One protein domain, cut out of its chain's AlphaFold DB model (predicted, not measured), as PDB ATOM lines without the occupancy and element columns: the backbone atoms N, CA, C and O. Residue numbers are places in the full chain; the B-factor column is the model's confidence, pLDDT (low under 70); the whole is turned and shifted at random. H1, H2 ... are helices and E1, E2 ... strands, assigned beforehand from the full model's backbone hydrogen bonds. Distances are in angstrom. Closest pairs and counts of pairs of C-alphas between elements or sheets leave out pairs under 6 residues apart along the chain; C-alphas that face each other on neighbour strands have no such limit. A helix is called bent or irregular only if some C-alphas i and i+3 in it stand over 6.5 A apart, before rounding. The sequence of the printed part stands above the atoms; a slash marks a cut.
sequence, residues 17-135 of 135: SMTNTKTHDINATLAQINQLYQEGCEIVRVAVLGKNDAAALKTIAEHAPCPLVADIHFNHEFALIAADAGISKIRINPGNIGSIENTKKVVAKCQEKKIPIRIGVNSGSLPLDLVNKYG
ATOM      1  N   SER A  17     -34.166  39.954  41.191       98.62
ATOM      2  CA  SER A  17     -34.211  41.278  40.560       98.62
ATOM      3  C   SER A  17     -33.589  42.342  41.470       98.62
ATOM      4  O   SER A  17     -33.083  42.040  42.555       98.62
ATOM      5  N   MET A  18     -33.555  43.591  41.016       98.69
ATOM      6  CA  MET A  18     -32.988  44.721  41.745       98.69
ATOM      7  C   MET A  18     -33.911  45.930  41.649       98.69
ATOM      8  O   MET A  18     -34.417  46.234  40.571       98.69
ATOM      9  N   THR A  19     -34.104  46.623  42.769       98.75
ATOM     10  CA  THR A  19     -34.823  47.896  42.779       98.75
ATOM     11  C   THR A  19     -34.022  48.985  42.064       98.75
ATOM     12  O   THR A  19     -32.794  48.935  41.987       98.75
ATOM     13  N   ASN A  20     -34.721  49.993  41.550       98.50
ATOM     14  CA  ASN A  20     -34.123  51.207  40.990       98.50
ATOM     15  C   ASN A  20     -34.531  52.483  41.750       98.50
ATOM     16  O   ASN A  20     -34.126  53.582  41.369       98.50
ATOM     17  N   THR A  21     -35.304  52.348  42.829       98.69
ATOM     18  CA  THR A  21     -35.600  53.428  43.770       98.69
ATOM     19  C   THR A  21     -34.370  53.790  44.602       98.69
ATOM     20  O   THR A  21     -33.419  53.017  44.742       98.69
ATOM     21  N   LYS A  22     -34.392  54.981  45.205       98.56
ATOM     22  CA  LYS A  22     -33.433  55.333  46.256       98.56
ATOM     23  C   LYS A  22     -33.767  54.516  47.498       98.56
ATOM     24  O   LYS A  22     -34.865  54.652  48.017       98.56
ATOM     25  N   THR A  23     -32.834  53.712  47.998       98.62
ATOM     26  CA  THR A  23     -33.094  52.799  49.125       98.62
ATOM     27  C   THR A  23     -33.566  53.524  50.385       98.62
ATOM     28  O   THR A  23     -34.426  53.015  51.089       98.62
ATOM     29  N   HIS A  24     -33.073  54.735  50.660       98.62
ATOM     30  CA  HIS A  24     -33.577  55.544  51.778       98.62
ATOM     31  C   HIS A  24     -35.012  56.076  51.602       98.62
ATOM     32  O   HIS A  24     -35.599  56.547  52.574       98.62
ATOM     33  N   ASP A  25     -35.595  55.997  50.405       98.69
ATOM     34  CA  ASP A  25     -37.039  56.131  50.213       98.69
ATOM     35  C   ASP A  25     -37.698  54.775  50.503       98.69
ATOM     36  O   ASP A  25     -37.884  53.929  49.621       98.69
ATOM     37  N   ILE A  26     -37.987  54.554  51.787       98.75
ATOM     38  CA  ILE A  26     -38.515  53.289  52.312       98.75
ATOM     39  C   ILE A  26     -39.828  52.915  51.620       98.75
ATOM     40  O   ILE A  26     -39.998  51.765  51.218       98.75
ATOM     41  N   ASN A  27     -40.735  53.881  51.440       98.69
ATOM     42  CA  ASN A  27     -42.058  53.630  50.874       98.69
ATOM     43  C   ASN A  27     -41.963  53.240  49.400       98.69
ATOM     44  O   ASN A  27     -42.527  52.220  49.003       98.69
ATOM     45  N   ALA A  28     -41.215  54.005  48.598       98.81
ATOM     46  CA  ALA A  28     -41.028  53.678  47.188       98.81
ATOM     47  C   ALA A  28     -40.321  52.324  47.018       98.81
ATOM     48  O   ALA A  28     -40.718  51.507  46.186       98.81
ATOM     49  N   THR A  29     -39.303  52.058  47.842       98.88
ATOM     50  CA  THR A  29     -38.527  50.816  47.773       98.88
ATOM     51  C   THR A  29     -39.364  49.604  48.170       98.88
ATOM     52  O   THR A  29     -39.360  48.612  47.447       98.88
ATOM     53  N   LEU A  30     -40.140  49.677  49.255       98.88
ATOM     54  CA  LEU A  30     -41.055  48.601  49.645       98.88
ATOM     55  C   LEU A  30     -42.155  48.380  48.606       98.88
ATOM     56  O   LEU A  30     -42.463  47.229  48.301       98.88
ATOM     57  N   ALA A  31     -42.720  49.441  48.027       98.88
ATOM     58  CA  ALA A  31     -43.713  49.309  46.964       98.88
ATOM     59  C   ALA A  31     -43.141  48.547  45.758       98.88
ATOM     60  O   ALA A  31     -43.760  47.599  45.276       98.88
ATOM     61  N   GLN A  32     -41.924  48.887  45.324       98.88
ATOM     62  CA  GLN A  32     -41.267  48.192  44.217       98.88
ATOM     63  C   GLN A  32     -40.852  46.757  44.573       98.88
ATOM     64  O   GLN A  32     -40.989  45.865  43.738       98.88
ATOM     65  N   ILE A  33     -40.376  46.497  45.797       98.88
ATOM     66  CA  ILE A  33     -40.092  45.129  46.262       98.88
ATOM     67  C   ILE A  33     -41.363  44.274  46.177       98.88
ATOM     68  O   ILE A  33     -41.304  43.156  45.671       98.88
ATOM     69  N   ASN A  34     -42.507  44.799  46.629       98.81
ATOM     70  CA  ASN A  34     -43.785  44.090  46.558       98.81
ATOM     71  C   ASN A  34     -44.210  43.811  45.111       98.81
ATOM     72  O   ASN A  34     -44.613  42.690  44.822       98.81
ATOM     73  N   GLN A  35     -44.061  44.780  44.202       98.75
ATOM     74  CA  GLN A  35     -44.329  44.568  42.773       98.75
ATOM     75  C   GLN A  35     -43.451  43.453  42.198       98.75
ATOM     76  O   GLN A  35     -43.958  42.514  41.597       98.75
ATOM     77  N   LEU A  36     -42.135  43.503  42.435       98.81
ATOM     78  CA  LEU A  36     -41.213  42.465  41.967       98.81
ATOM     79  C   LEU A  36     -41.589  41.088  42.528       98.81
ATOM     80  O   LEU A  36     -41.566  40.104  41.794       98.81
ATOM     81  N   TYR A  37     -41.935  41.013  43.814       98.56
ATOM     82  CA  TYR A  37     -42.361  39.774  44.460       98.56
ATOM     83  C   TYR A  37     -43.657  39.214  43.853       98.56
ATOM     84  O   TYR A  37     -43.737  38.017  43.589       98.56
ATOM     85  N   GLN A  38     -44.641  40.075  43.573       98.50
ATOM     86  CA  GLN A  38     -45.901  39.696  42.919       98.50
ATOM     87  C   GLN A  38     -45.689  39.154  41.498       98.50
ATOM     88  O   GLN A  38     -46.387  38.226  41.098       98.50
ATOM     89  N   GLU A  39     -44.680  39.651  40.779       98.44
ATOM     90  CA  GLU A  39     -44.259  39.144  39.461       98.44
ATOM     91  C   GLU A  39     -43.388  37.868  39.540       98.44
ATOM     92  O   GLU A  39     -42.844  37.401  38.539       98.44
ATOM     93  N   GLY A  40     -43.227  37.283  40.732       98.12
ATOM     94  CA  GLY A  40     -42.509  36.021  40.938       98.12
ATOM     95  C   GLY A  40     -41.015  36.164  41.237       98.12
ATOM     96  O   GLY A  40     -40.289  35.169  41.205       98.12
ATOM     97  N   CYS A  41     -40.525  37.369  41.547       98.38
ATOM     98  CA  CYS A  41     -39.162  37.543  42.045       98.38
ATOM     99  C   CYS A  41     -39.015  36.915  43.439       98.38
ATOM    100  O   CYS A  41     -39.738  37.262  44.369       98.38
ATOM    101  N   GLU A  42     -38.036  36.029  43.612       98.56
ATOM    102  CA  GLU A  42     -37.851  35.289  44.867       98.56
ATOM    103  C   GLU A  42     -36.877  35.984  45.823       98.56
ATOM    104  O   GLU A  42     -36.912  35.755  47.030       98.56
ATOM    105  N   ILE A  43     -35.969  36.808  45.293       98.75
ATOM    106  CA  ILE A  43     -34.979  37.553  46.074       98.75
ATOM    107  C   ILE A  43     -34.761  38.918  45.422       98.75
ATOM    108  O   ILE A  43     -34.381  38.997  44.250       98.75
ATOM    109  N   VAL A  44     -34.887  39.991  46.200       98.81
ATOM    110  CA  VAL A  44     -34.706  41.358  45.695       98.81
ATOM    111  C   VAL A  44     -33.409  41.971  46.210       98.81
ATOM    112  O   VAL A  44     -33.045  41.851  47.377       98.81
ATOM    113  N   ARG A  45     -32.679  42.640  45.320       98.75
ATOM    114  CA  ARG A  45     -31.469  43.398  45.644       98.75
ATOM    115  C   ARG A  45     -31.770  44.892  45.748       98.75
ATOM    116  O   ARG A  45     -32.504  45.419  44.920       98.75
ATOM    117  N   VAL A  46     -31.140  45.565  46.706       98.69
ATOM    118  CA  VAL A  46     -31.214  47.022  46.901       98.69
ATOM    119  C   VAL A  46     -29.808  47.625  46.922       98.69
ATOM    120  O   VAL A  46     -28.864  47.002  47.418       98.69
ATOM    121  N   ALA A  47     -29.643  48.821  46.357       98.12
ATOM    122  CA  ALA A  47     -28.360  49.526  46.353       98.12
ATOM    123  C   ALA A  47     -28.080  50.175  47.715       98.12
ATOM    124  O   ALA A  47     -28.974  50.762  48.316       98.12
ATOM    125  N   VAL A  48     -26.840  50.123  48.201       97.81
ATOM    126  CA  VAL A  48     -26.437  50.826  49.430       97.81
ATOM    127  C   VAL A  48     -25.275  51.750  49.097       97.81
ATOM    128  O   VAL A  48     -24.121  51.322  49.030       97.81
ATOM    129  N   LEU A  49     -25.597  53.013  48.814       95.25
ATOM    130  CA  LEU A  49     -24.643  54.001  48.302       95.25
ATOM    131  C   LEU A  49     -24.194  54.985  49.385       95.25
ATOM    132  O   LEU A  49     -23.102  55.541  49.291       95.25
ATOM    133  N   GLY A  50     -25.002  55.174  50.430       96.25
ATOM    134  CA  GLY A  50     -24.683  56.061  51.543       96.25
ATOM    135  C   GLY A  50     -25.252  55.617  52.889       96.25
ATOM    136  O   GLY A  50     -25.952  54.612  53.012       96.25
ATOM    137  N   LYS A  51     -24.972  56.427  53.919       96.25
ATOM    138  CA  LYS A  51     -25.418  56.184  55.301       96.25
ATOM    139  C   LYS A  51     -26.942  56.099  55.425       96.25
ATOM    140  O   LYS A  51     -27.432  55.247  56.153       96.25
ATOM    141  N   ASN A  52     -27.675  56.939  54.691       97.94
ATOM    142  CA  ASN A  52     -29.140  56.937  54.719       97.94
ATOM    143  C   ASN A  52     -29.711  55.627  54.161       97.94
ATOM    144  O   ASN A  52     -30.648  55.083  54.734       97.94
ATOM    145  N   ASP A  53     -29.118  55.093  53.087       98.31
ATOM    146  CA  ASP A  53     -29.530  53.801  52.530       98.31
ATOM    147  C   ASP A  53     -29.285  52.686  53.545       98.31
ATOM    148  O   ASP A  53     -30.173  51.879  53.798       98.31
ATOM    149  N   ALA A  54     -28.098  52.675  54.165       97.69
ATOM    150  CA  ALA A  54     -27.730  51.685  55.172       97.69
ATOM    151  C   ALA A  54     -28.658  51.737  56.401       97.69
ATOM    152  O   ALA A  54     -29.053  50.691  56.911       97.69
ATOM    153  N   ALA A  55     -29.043  52.938  56.843       97.62
ATOM    154  CA  ALA A  55     -29.972  53.136  57.955       97.62
ATOM    155  C   ALA A  55     -31.398  52.652  57.634       97.62
ATOM    156  O   ALA A  55     -32.079  52.136  58.518       97.62
ATOM    157  N   ALA A  56     -31.838  52.769  56.378       98.50
ATOM    158  CA  ALA A  56     -33.163  52.326  55.942       98.50
ATOM    159  C   ALA A  56     -33.305  50.795  55.854       98.50
ATOM    160  O   ALA A  56     -34.422  50.277  55.917       98.50
ATOM    161  N   LEU A  57     -32.191  50.056  55.740       98.62
ATOM    162  CA  LEU A  57     -32.209  48.605  55.527       98.62
ATOM    163  C   LEU A  57     -32.982  47.846  56.597       98.62
ATOM    164  O   LEU A  57     -33.669  46.894  56.249       98.62
ATOM    165  N   LYS A  58     -32.898  48.265  57.867       98.50
ATOM    166  CA  LYS A  58     -33.583  47.573  58.964       98.50
ATOM    167  C   LYS A  58     -35.093  47.566  58.741       98.50
ATOM    168  O   LYS A  58     -35.703  46.506  58.685       98.50
ATOM    169  N   THR A  59     -35.673  48.745  58.530       98.69
ATOM    170  CA  THR A  59     -37.109  48.888  58.278       98.69
ATOM    171  C   THR A  59     -37.527  48.167  57.000       98.69
ATOM    172  O   THR A  59     -38.554  47.497  56.988       98.69
ATOM    173  N   ILE A  60     -36.732  48.253  55.930       98.75
ATOM    174  CA  ILE A  60     -37.060  47.582  54.665       98.75
ATOM    175  C   ILE A  60     -37.017  46.056  54.827       98.75
ATOM    176  O   ILE A  60     -37.924  45.375  54.364       98.75
ATOM    177  N   ALA A  61     -36.006  45.513  55.507       98.38
ATOM    178  CA  ALA A  61     -35.872  44.077  55.743       98.38
ATOM    179  C   ALA A  61     -36.983  43.518  56.644       98.38
ATOM    180  O   ALA A  61     -37.431  42.400  56.415       98.38
ATOM    181  N   GLU A  62     -37.457  44.293  57.624       98.25
ATOM    182  CA  GLU A  62     -38.581  43.914  58.495       98.25
ATOM    183  C   GLU A  62     -39.914  43.789  57.737       98.25
ATOM    184  O   GLU A  62     -40.762  42.993  58.133       98.25
ATOM    185  N   HIS A  63     -40.105  44.553  56.655       98.56
ATOM    186  CA  HIS A  63     -41.383  44.634  55.930       98.56
ATOM    187  C   HIS A  63     -41.362  43.974  54.545       98.56
ATOM    188  O   HIS A  63     -42.409  43.848  53.909       98.56
ATOM    189  N   ALA A  64     -40.193  43.578  54.038       98.31
ATOM    190  CA  ALA A  64     -40.087  42.963  52.723       98.31
ATOM    191  C   ALA A  64     -40.705  41.548  52.708       98.31
ATOM    192  O   ALA A  64     -40.409  40.738  53.585       98.31
ATOM    193  N   PRO A  65     -41.499  41.196  51.678       98.31
ATOM    194  CA  PRO A  65     -42.120  39.874  51.552       98.31
ATOM    195  C   PRO A  65     -41.139  38.761  51.143       98.31
ATOM    196  O   PRO A  65     -41.507  37.589  51.124       98.31
ATOM    197  N   CYS A  66     -39.899  39.106  50.791       98.31
ATOM    198  CA  CYS A  66     -38.884  38.174  50.311       98.31
ATOM    199  C   CYS A  66     -37.493  38.511  50.874       98.31
ATOM    200  O   CYS A  66     -37.245  39.660  51.254       98.31
ATOM    201  N   PRO A  67     -36.541  37.557  50.863       98.62
ATOM    202  CA  PRO A  67     -35.160  37.821  51.244       98.62
ATOM    203  C   PRO A  67     -34.532  38.966  50.445       98.62
ATOM    204  O   PRO A  67     -34.720  39.079  49.230       98.62
ATOM    205  N   LEU A  68     -33.724  39.780  51.127       98.75
ATOM    206  CA  LEU A  68     -33.061  40.935  50.524       98.75
ATOM    207  C   LEU A  68     -31.557  40.735  50.354       98.75
ATOM    208  O   LEU A  68     -30.893  40.077  51.162       98.75
ATOM    209  N   VAL A  69     -31.012  41.364  49.310       98.81
ATOM    210  CA  VAL A  69     -29.573  41.481  49.061       98.81
ATOM    211  C   VAL A  69     -29.140  42.939  49.166       98.81
ATOM    212  O   VAL A  69     -29.597  43.763  48.378       98.81
ATOM    213  N   ALA A  70     -28.202  43.250  50.060       98.50
ATOM    214  CA  ALA A  70     -27.546  44.558  50.074       98.50
ATOM    215  C   ALA A  70     -26.415  44.590  49.035       98.50
ATOM    216  O   ALA A  70     -25.507  43.753  49.073       98.50
ATOM    217  N   ASP A  71     -26.473  45.536  48.097       97.81
ATOM    218  CA  ASP A  71     -25.452  45.740  47.067       97.81
ATOM    219  C   ASP A  71     -24.483  46.863  47.438       97.81
ATOM    220  O   ASP A  71     -24.848  48.041  47.434       97.81
ATOM    221  N   ILE A  72     -23.242  46.490  47.747       95.50
ATOM    222  CA  ILE A  72     -22.261  47.373  48.373       95.50
ATOM    223  C   ILE A  72     -21.025  47.448  47.491       95.50
ATOM    224  O   ILE A  72     -20.350  46.448  47.236       95.50
ATOM    225  N   HIS A  73     -20.740  48.659  47.017       84.69
ATOM    226  CA  HIS A  73     -19.688  48.888  46.034       84.69
ATOM    227  C   HIS A  73     -18.365  49.317  46.669       84.69
ATOM    228  O   HIS A  73     -17.337  48.754  46.311       84.69
ATOM    229  N   PHE A  74     -18.391  50.277  47.602       83.56
ATOM    230  CA  PHE A  74     -17.170  50.989  48.003       83.56
ATOM    231  C   PHE A  74     -16.878  50.980  49.505       83.56
ATOM    232  O   PHE A  74     -15.725  50.821  49.898       83.56
ATOM    233  N   ASN A  75     -17.889  51.132  50.367       92.56
ATOM    234  CA  ASN A  75     -17.654  51.264  51.805       92.56
ATOM    235  C   ASN A  75     -18.012  49.981  52.571       92.56
ATOM    236  O   ASN A  75     -19.184  49.634  52.718       92.56
ATOM    237  N   HIS A  76     -16.989  49.316  53.112       94.88
ATOM    238  CA  HIS A  76     -17.135  48.146  53.977       94.88
ATOM    239  C   HIS A  76     -17.994  48.394  55.226       94.88
ATOM    240  O   HIS A  76     -18.680  47.478  55.667       94.88
ATOM    241  N   GLU A  77     -18.023  49.614  55.767       95.94
ATOM    242  CA  GLU A  77     -18.848  49.952  56.933       95.94
ATOM    243  C   GLU A  77     -20.335  49.727  56.648       95.94
ATOM    244  O   GLU A  77     -21.062  49.230  57.505       95.94
ATOM    245  N   PHE A  78     -20.788  50.004  55.420       96.69
ATOM    246  CA  PHE A  78     -22.174  49.747  55.028       96.69
ATOM    247  C   PHE A  78     -22.483  48.250  54.993       96.69
ATOM    248  O   PHE A  78     -23.620  47.865  55.240       96.69
ATOM    249  N   ALA A  79     -21.484  47.396  54.746       96.44
ATOM    250  CA  ALA A  79     -21.659  45.944  54.798       96.44
ATOM    251  C   ALA A  79     -21.793  45.445  56.230       96.44
ATOM    252  O   ALA A  79     -22.604  44.560  56.491       96.44
ATOM    253  N   LEU A  80     -21.059  46.054  57.161       97.06
ATOM    254  CA  LEU A  80     -21.201  45.763  58.585       97.06
ATOM    255  C   LEU A  80     -22.590  46.180  59.088       97.06
ATOM    256  O   LEU A  80     -23.269  45.371  59.714       97.06
ATOM    257  N   ILE A  81     -23.049  47.385  58.727       97.62
ATOM    258  CA  ILE A  81     -24.395  47.871  59.069       97.62
ATOM    259  C   ILE A  81     -25.472  46.973  58.447       97.62
ATOM    260  O   ILE A  81     -26.393  46.551  59.142       97.62
ATOM    261  N   ALA A  82     -25.348  46.626  57.162       97.69
ATOM    262  CA  ALA A  82     -26.301  45.751  56.479       97.69
ATOM    263  C   ALA A  82     -26.408  44.368  57.142       97.69
ATOM    264  O   ALA A  82     -27.507  43.828  57.256       97.69
ATOM    265  N   ALA A  83     -25.286  43.812  57.614       97.38
ATOM    266  CA  ALA A  83     -25.263  42.531  58.317       97.38
ATOM    267  C   ALA A  83     -26.010  42.574  59.662       97.38
ATOM    268  O   ALA A  83     -26.546  41.557  60.100       97.38
ATOM    269  N   ASP A  84     -26.066  43.738  60.311       97.81
ATOM    270  CA  ASP A  84     -26.836  43.952  61.542       97.81
ATOM    271  C   ASP A  84     -28.296  44.377  61.277       97.81
ATOM    272  O   ASP A  84     -29.125  44.323  62.183       97.81
ATOM    273  N   ALA A  85     -28.638  44.742  60.037       97.25
ATOM    274  CA  ALA A  85     -29.950  45.260  59.644       97.25
ATOM    275  C   ALA A  85     -30.957  44.186  59.179       97.25
ATOM    276  O   ALA A  85     -32.000  44.527  58.634       97.25
ATOM    277  N   GLY A  86     -30.663  42.894  59.353       94.38
ATOM    278  CA  GLY A  86     -31.581  41.808  58.969       94.38
ATOM    279  C   GLY A  86     -31.554  41.429  57.482       94.38
ATOM    280  O   GLY A  86     -32.419  40.694  57.009       94.38
ATOM    281  N   ILE A  87     -30.550  41.888  56.731       97.94
ATOM    282  CA  ILE A  87     -30.371  41.520  55.324       97.94
ATOM    283  C   ILE A  87     -29.986  40.042  55.185       97.94
ATOM    284  O   ILE A  87     -29.161  39.512  55.925       97.94
ATOM    285  N   SER A  88     -30.550  39.372  54.179       98.56
ATOM    286  CA  SER A  88     -30.378  37.930  53.976       98.56
ATOM    287  C   SER A  88     -29.116  37.548  53.199       98.56
ATOM    288  O   SER A  88     -28.724  36.381  53.202       98.56
ATOM    289  N   LYS A  89     -28.508  38.495  52.477       98.69
ATOM    290  CA  LYS A  89     -27.282  38.301  51.691       98.69
ATOM    291  C   LYS A  89     -26.589  39.629  51.431       98.69
ATOM    292  O   LYS A  89     -27.231  40.633  51.145       98.69
ATOM    293  N   ILE A  90     -25.266  39.616  51.410       98.38
ATOM    294  CA  ILE A  90     -24.474  40.786  51.033       98.38
ATOM    295  C   ILE A  90     -23.778  40.507  49.700       98.38
ATOM    296  O   ILE A  90     -23.206  39.434  49.494       98.38
ATOM    297  N   ARG A  91     -23.825  41.458  48.763       97.69
ATOM    298  CA  ARG A  91     -22.935  41.458  47.599       97.69
ATOM    299  C   ARG A  91     -21.871  42.524  47.785       97.69
ATOM    300  O   ARG A  91     -22.192  43.693  47.964       97.69
ATOM    301  N   ILE A  92     -20.622  42.099  47.638       95.44
ATOM    302  CA  ILE A  92     -19.458  42.976  47.586       95.44
ATOM    303  C   ILE A  92     -18.645  42.692  46.330       95.44
ATOM    304  O   ILE A  92     -18.736  41.616  45.724       95.44
ATOM    305  N   ASN A  93     -17.821  43.661  45.963       90.81
ATOM    306  CA  ASN A  93     -16.696  43.446  45.074       90.81
ATOM    307  C   ASN A  93     -15.399  43.722  45.850       90.81
ATOM    308  O   ASN A  93     -15.148  44.884  46.177       90.81
ATOM    309  N   PRO A  94     -14.580  42.696  46.144       85.38
ATOM    310  CA  PRO A  94     -13.309  42.879  46.840       85.38
ATOM    311  C   PRO A  94     -12.375  43.893  46.165       85.38
ATOM    312  O   PRO A  94     -11.645  44.576  46.868       85.38
ATOM    313  N   GLY A  95     -12.440  44.040  44.834       83.00
ATOM    314  CA  GLY A  95     -11.637  45.024  44.097       83.00
ATOM    315  C   GLY A  95     -12.016  46.485  44.372       83.00
ATOM    316  O   GLY A  95     -11.191  47.370  44.179       83.00
ATOM    317  N   ASN A  96     -13.236  46.744  44.864       84.06
ATOM    318  CA  ASN A  96     -13.764  48.103  45.026       84.06
ATOM    319  C   ASN A  96     -14.047  48.489  46.487       84.06
ATOM    320  O   ASN A  96     -14.209  49.671  46.775       84.06
ATOM    321  N   ILE A  97     -14.098  47.527  47.418       85.94
ATOM    322  CA  ILE A  97     -14.493  47.768  48.819       85.94
ATOM    323  C   ILE A  97     -13.338  48.258  49.722       85.94
ATOM    324  O   ILE A  97     -13.444  48.311  50.953       85.94
ATOM    325  N   GLY A  98     -12.213  48.621  49.102       82.88
ATOM    326  CA  GLY A  98     -11.004  49.107  49.757       82.88
ATOM    327  C   GLY A  98      -9.974  48.001  49.977       82.88
ATOM    328  O   GLY A  98      -9.674  47.227  49.075       82.88
ATOM    329  N   SER A  99      -9.383  47.953  51.170       89.31
ATOM    330  CA  SER A  99      -8.276  47.041  51.468       89.31
ATOM    331  C   SER A  99      -8.727  45.592  51.704       89.31
ATOM    332  O   SER A  99      -9.886  45.304  52.026       89.31
ATOM    333  N   ILE A 100      -7.773  44.660  51.634       90.69
ATOM    334  CA  ILE A 100      -8.002  43.261  52.018       90.69
ATOM    335  C   ILE A 100      -8.470  43.133  53.475       90.69
ATOM    336  O   ILE A 100      -9.322  42.302  53.778       90.69
ATOM    337  N   GLU A 101      -7.987  44.003  54.365       94.31
ATOM    338  CA  GLU A 101      -8.407  44.045  55.767       94.31
ATOM    339  C   GLU A 101      -9.882  44.435  55.907       94.31
ATOM    340  O   GLU A 101     -10.616  43.825  56.685       94.31
ATOM    341  N   ASN A 102     -10.364  45.380  55.096       94.06
ATOM    342  CA  ASN A 102     -11.787  45.716  55.051       94.06
ATOM    343  C   ASN A 102     -12.625  44.524  54.576       94.06
ATOM    344  O   ASN A 102     -13.659  44.219  55.171       94.06
ATOM    345  N   THR A 103     -12.153  43.803  53.557       94.19
ATOM    346  CA  THR A 103     -12.814  42.579  53.081       94.19
ATOM    347  C   THR A 103     -12.870  41.513  54.180       94.19
ATOM    348  O   THR A 103     -13.935  40.939  54.413       94.19
ATOM    349  N   LYS A 104     -11.773  41.285  54.917       96.12
ATOM    350  CA  LYS A 104     -11.731  40.335  56.043       96.12
ATOM    351  C   LYS A 104     -12.742  40.683  57.134       96.12
ATOM    352  O   LYS A 104     -13.421  39.783  57.620       96.12
ATOM    353  N   LYS A 105     -12.896  41.968  57.481       96.69
ATOM    354  CA  LYS A 105     -13.913  42.416  58.453       96.69
ATOM    355  C   LYS A 105     -15.328  42.051  58.003       96.69
ATOM    356  O   LYS A 105     -16.106  41.533  58.799       96.69
ATOM    357  N   VAL A 106     -15.651  42.276  56.726       96.69
ATOM    358  CA  VAL A 106     -16.964  41.917  56.166       96.69
ATOM    359  C   VAL A 106     -17.179  40.406  56.198       96.69
ATOM    360  O   VAL A 106     -18.243  39.956  56.618       96.69
ATOM    361  N   VAL A 107     -16.172  39.621  55.805       97.25
ATOM    362  CA  VAL A 107     -16.235  38.152  55.847       97.25
ATOM    363  C   VAL A 107     -16.467  37.655  57.272       97.25
ATOM    364  O   VAL A 107     -17.395  36.877  57.482       97.25
ATOM    365  N   ALA A 108     -15.696  38.141  58.247       98.19
ATOM    366  CA  ALA A 108     -15.834  37.755  59.648       98.19
ATOM    367  C   ALA A 108     -17.238  38.069  60.190       98.19
ATOM    368  O   ALA A 108     -17.888  37.203  60.775       98.19
ATOM    369  N   LYS A 109     -17.756  39.273  59.915       97.88
ATOM    370  CA  LYS A 109     -19.106  39.678  60.329       97.88
ATOM    371  C   LYS A 109     -20.196  38.821  59.676       97.88
ATOM    372  O   LYS A 109     -21.149  38.412  60.333       97.88
ATOM    373  N   CYS A 110     -20.060  38.519  58.387       97.75
ATOM    374  CA  CYS A 110     -21.011  37.663  57.679       97.75
ATOM    375  C   CYS A 110     -20.966  36.215  58.181       97.75
ATOM    376  O   CYS A 110     -22.013  35.581  58.277       97.75
ATOM    377  N   GLN A 111     -19.788  35.696  58.542       98.06
ATOM    378  CA  GLN A 111     -19.647  34.380  59.169       98.06
ATOM    379  C   GLN A 111     -20.343  34.332  60.534       98.06
ATOM    380  O   GLN A 111     -21.147  33.428  60.762       98.06
ATOM    381  N   GLU A 112     -20.104  35.326  61.398       97.81
ATOM    382  CA  GLU A 112     -20.769  35.476  62.703       97.81
ATOM    383  C   GLU A 112     -22.298  35.453  62.555       97.81
ATOM    384  O   GLU A 112     -22.994  34.713  63.249       97.81
ATOM    385  N   LYS A 113     -22.822  36.221  61.593       97.25
ATOM    386  CA  LYS A 113     -24.262  36.356  61.339       97.25
ATOM    387  C   LYS A 113     -24.849  35.258  60.449       97.25
ATOM    388  O   LYS A 113     -26.053  35.255  60.213       97.25
ATOM    389  N   LYS A 114     -24.021  34.334  59.947       97.12
ATOM    390  CA  LYS A 114     -24.395  33.295  58.969       97.12
ATOM    391  C   LYS A 114     -25.056  33.864  57.702       97.12
ATOM    392  O   LYS A 114     -25.951  33.249  57.123       97.12
ATOM    393  N   ILE A 115     -24.594  35.029  57.255       98.19
ATOM    394  CA  ILE A 115     -25.065  35.700  56.043       98.19
ATOM    395  C   ILE A 115     -24.167  35.282  54.869       98.19
ATOM    396  O   ILE A 115     -22.950  35.465  54.929       98.19
ATOM    397  N   PRO A 116     -24.716  34.732  53.775       98.25
ATOM    398  CA  PRO A 116     -23.928  34.431  52.589       98.25
ATOM    399  C   PRO A 116     -23.426  35.713  51.909       98.25
ATOM    400  O   PRO A 116     -24.129  36.725  51.827       98.25
ATOM    401  N   ILE A 117     -22.233  35.625  51.322       98.06
ATOM    402  CA  ILE A 117     -21.644  36.683  50.500       98.06
ATOM    403  C   ILE A 117     -21.679  36.263  49.030       98.06
ATOM    404  O   ILE A 117     -21.276  35.155  48.681       98.06
ATOM    405  N   ARG A 118     -22.120  37.159  48.140       97.62
ATOM    406  CA  ARG A 118     -21.822  37.060  46.701       97.62
ATOM    407  C   ARG A 118     -20.624  37.938  46.374       97.62
ATOM    408  O   ARG A 118     -20.710  39.157  46.502       97.62
ATOM    409  N   ILE A 119     -19.559  37.319  45.879       94.62
ATOM    410  CA  ILE A 119     -18.434  38.016  45.254       94.62
ATOM    411  C   ILE A 119     -18.850  38.344  43.819       94.62
ATOM    412  O   ILE A 119     -19.104  37.442  43.025       94.62
ATOM    413  N   GLY A 120     -19.007  39.629  43.507       88.75
ATOM    414  CA  GLY A 120     -19.401  40.080  42.173       88.75
ATOM    415  C   GLY A 120     -18.297  40.886  41.513       88.75
ATOM    416  O   GLY A 120     -18.270  42.102  41.705       88.75
ATOM    417  N   VAL A 121     -17.451  40.213  40.735       87.00
ATOM    418  CA  VAL A 121     -16.410  40.822  39.894       87.00
ATOM    419  C   VAL A 121     -16.999  41.119  38.515       87.00
ATOM    420  O   VAL A 121     -17.742  40.306  37.967       87.00
ATOM    421  N   ASN A 122     -16.693  42.290  37.965       84.81
ATOM    422  CA  ASN A 122     -17.026  42.664  36.590       84.81
ATOM    423  C   ASN A 122     -15.778  43.203  35.877       84.81
ATOM    424  O   ASN A 122     -14.828  43.615  36.543       84.81
ATOM    425  N   SER A 123     -15.789  43.221  34.541       85.62
ATOM    426  CA  SER A 123     -14.653  43.687  33.728       85.62
ATOM    427  C   SER A 123     -14.205  45.108  34.081       85.62
ATOM    428  O   SER A 123     -13.011  45.355  34.199       85.62
ATOM    429  N   GLY A 124     -15.143  46.017  34.363       80.44
ATOM    430  CA  GLY A 124     -14.851  47.394  34.784       80.44
ATOM    431  C   GLY A 124     -14.258  47.543  36.193       80.44
ATOM    432  O   GLY A 124     -14.016  48.659  36.637       80.44
ATOM    433  N   SER A 125     -14.049  46.444  36.913       76.81
ATOM    434  CA  SER A 125     -13.492  46.415  38.272       76.81
ATOM    435  C   SER A 125     -12.336  45.427  38.408       76.81
ATOM    436  O   SER A 125     -11.982  45.031  39.519       76.81
ATOM    437  N   LEU A 126     -11.788  44.977  37.275       82.94
ATOM    438  CA  LEU A 126     -10.624  44.111  37.278       82.94
ATOM    439  C   LEU A 126      -9.402  44.886  37.799       82.94
ATOM    440  O   LEU A 126      -9.146  46.004  37.349       82.94
ATOM    441  N   PRO A 127      -8.642  44.300  38.734       80.19
ATOM    442  CA  PRO A 127      -7.337  44.804  39.132       80.19
ATOM    443  C   PRO A 127      -6.411  45.054  37.930       80.19
ATOM    444  O   PRO A 127      -6.356  44.244  37.003       80.19
ATOM    445  N   LEU A 128      -5.674  46.171  37.952       84.31
ATOM    446  CA  LEU A 128      -4.790  46.582  36.851       84.31
ATOM    447  C   LEU A 128      -3.698  45.553  36.545       84.31
ATOM    448  O   LEU A 128      -3.300  45.420  35.397       84.31
ATOM    449  N   ASP A 129      -3.211  44.817  37.541       86.88
ATOM    450  CA  ASP A 129      -2.244  43.735  37.349       86.88
ATOM    451  C   ASP A 129      -2.829  42.581  36.524       86.88
ATOM    452  O   ASP A 129      -2.137  42.026  35.675       86.88
ATOM    453  N   LEU A 130      -4.110  42.255  36.723       87.19
ATOM    454  CA  LEU A 130      -4.807  41.251  35.921       87.19
ATOM    455  C   LEU A 130      -5.093  41.755  34.505       87.19
ATOM    456  O   LEU A 130      -4.888  40.995  33.562       87.19
ATOM    457  N   VAL A 131      -5.496  43.020  34.350       88.00
ATOM    458  CA  VAL A 131      -5.656  43.664  33.032       88.00
ATOM    459  C   VAL A 131      -4.320  43.650  32.286       88.00
ATOM    460  O   VAL A 131      -4.197  43.060  31.224       88.00
ATOM    461  N   ASN A 132      -3.249  44.158  32.891       90.19
ATOM    462  CA  ASN A 132      -1.925  44.180  32.266       90.19
ATOM    463  C   ASN A 132      -1.397  42.781  31.913       90.19
ATOM    464  O   ASN A 132      -0.622  42.635  30.970       90.19
ATOM    465  N   LYS A 133      -1.788  41.749  32.670       93.44
ATOM    466  CA  LYS A 133      -1.375  40.367  32.414       93.44
ATOM    467  C   LYS A 133      -2.143  39.712  31.261       93.44
ATOM    468  O   LYS A 133      -1.565  38.860  30.588       93.44
ATOM    469  N   TYR A 134      -3.421  40.046  31.070       92.62
ATOM    470  CA  TYR A 134      -4.319  39.311  30.167       92.62
ATOM    471  C   TYR A 134      -4.946  40.148  29.033       92.62
ATOM    472  O   TYR A 134      -5.557  39.546  28.151       92.62
ATOM    473  N   GLY A 135      -4.752  41.472  29.007       75.19
ATOM    474  CA  GLY A 135      -5.265  42.406  27.988       75.19
ATOM    475  C   GLY A 135      -6.508  43.170  28.425       75.19
ATOM    476  O   GLY A 135      -7.239  43.614  27.515       75.19
TER     477      GLY A 135
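What this domain is: This is residues 17 to 135 of the 135 residues of an uncharacterized protein of Glossina fuscipes fuscipes (UniProt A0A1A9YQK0). A twisted sheet of four parallel strands has helices over one face: H2, H3 and H4 side by side in a row, with H1 beyond H2 at the E1 end. A tail after E4 leads away from this body to the small helix H5, which packs on no other named element and makes much of the length. The printed part has 119 residues, with five named helices and four named strands in the order H1 E1 H2 E2 H3 E3 H4 E4 H5, and the sheet order is E1 E2 E3 E4. The class is mixed, helices and strands; the whole is compact, with a radius of gyration of the C-alphas of 14.9 A, and spans 46 by 30 by 23 A.

How they stand to each other: Residues 17 to 18 pair, parallel, with residues 44 to 45 of E1, residues 43 to 48. H1, residues 26 to 38, is on the sheet; its closest C-alphas to E1 are those of Ile 33 and Val 44, 6.6 A apart. With residues 26 to 30 alone, H1 touches H2, residues 51 to 63, at a steep tilt of 47 degrees, the same way; the closest C-alphas, of Ile 26 and Ile 60, are 6.3 A apart. H2 is over E1 at a height over the sheet of 9.0 A. E1 and E2, residues 68 to 72, are parallel neighbours, with N 69 and O 44 at 2.8 A. H3, residues 76 to 84, is over E2 on the same face as H2, at a height of 8.8 A, and runs along the strands. H2 and H3 touch at a shallow tilt of 22 degrees, the C-alphas of Ala 54 and Phe 78 being closest at 5.9 A. E3, residues 89 to 92, is parallel to E2, with N 91 and O 70 at 2.9 A. H4, residues 100 to 112, touches H3 at a shallow tilt of 3 degrees, the same way; the C-alphas of His 76 and Asn 102 are closest at 6.0 A. E4, residues 117 to 119, is parallel to E3, with N 118 and O 90 at 2.9 A. E1, H2, E2, then E2, H3, E3, then E3, H4, E4 are strand-helix-strand units, two parallel neighbour strands joined through a helix, each with a right-handed crossover. H5, residues 128 to 134, is not on the sheet and is apart from H4. Every O i to N i+4 pair is within hydrogen-bond range in H1, H3, H4 and H5, and 7 of 9 are in H2.

Where its parts are: H1 begins at C-alpha 26, (-38.515, 53.289, 52.312), and is 18.1 A long. E1 measures 16.1 A, H2 19.7 A and H4 18.4 A from first to last C-alpha. H2 is only just irregular: C-alphas 55 and 58 are 6.7 A apart. H5 ends at C-alpha 134, (-4.319, 39.311, 30.167).

The domain as a whole: The C-alphas farthest apart, of His 63 and Lys 133, are 46.6 A apart. The printed part has no cut. Its links are tight, but for E3 to H4 and E4 to H5, which are short. The mean pLDDT of the printed part is 95.1, and no printed residue is under 70.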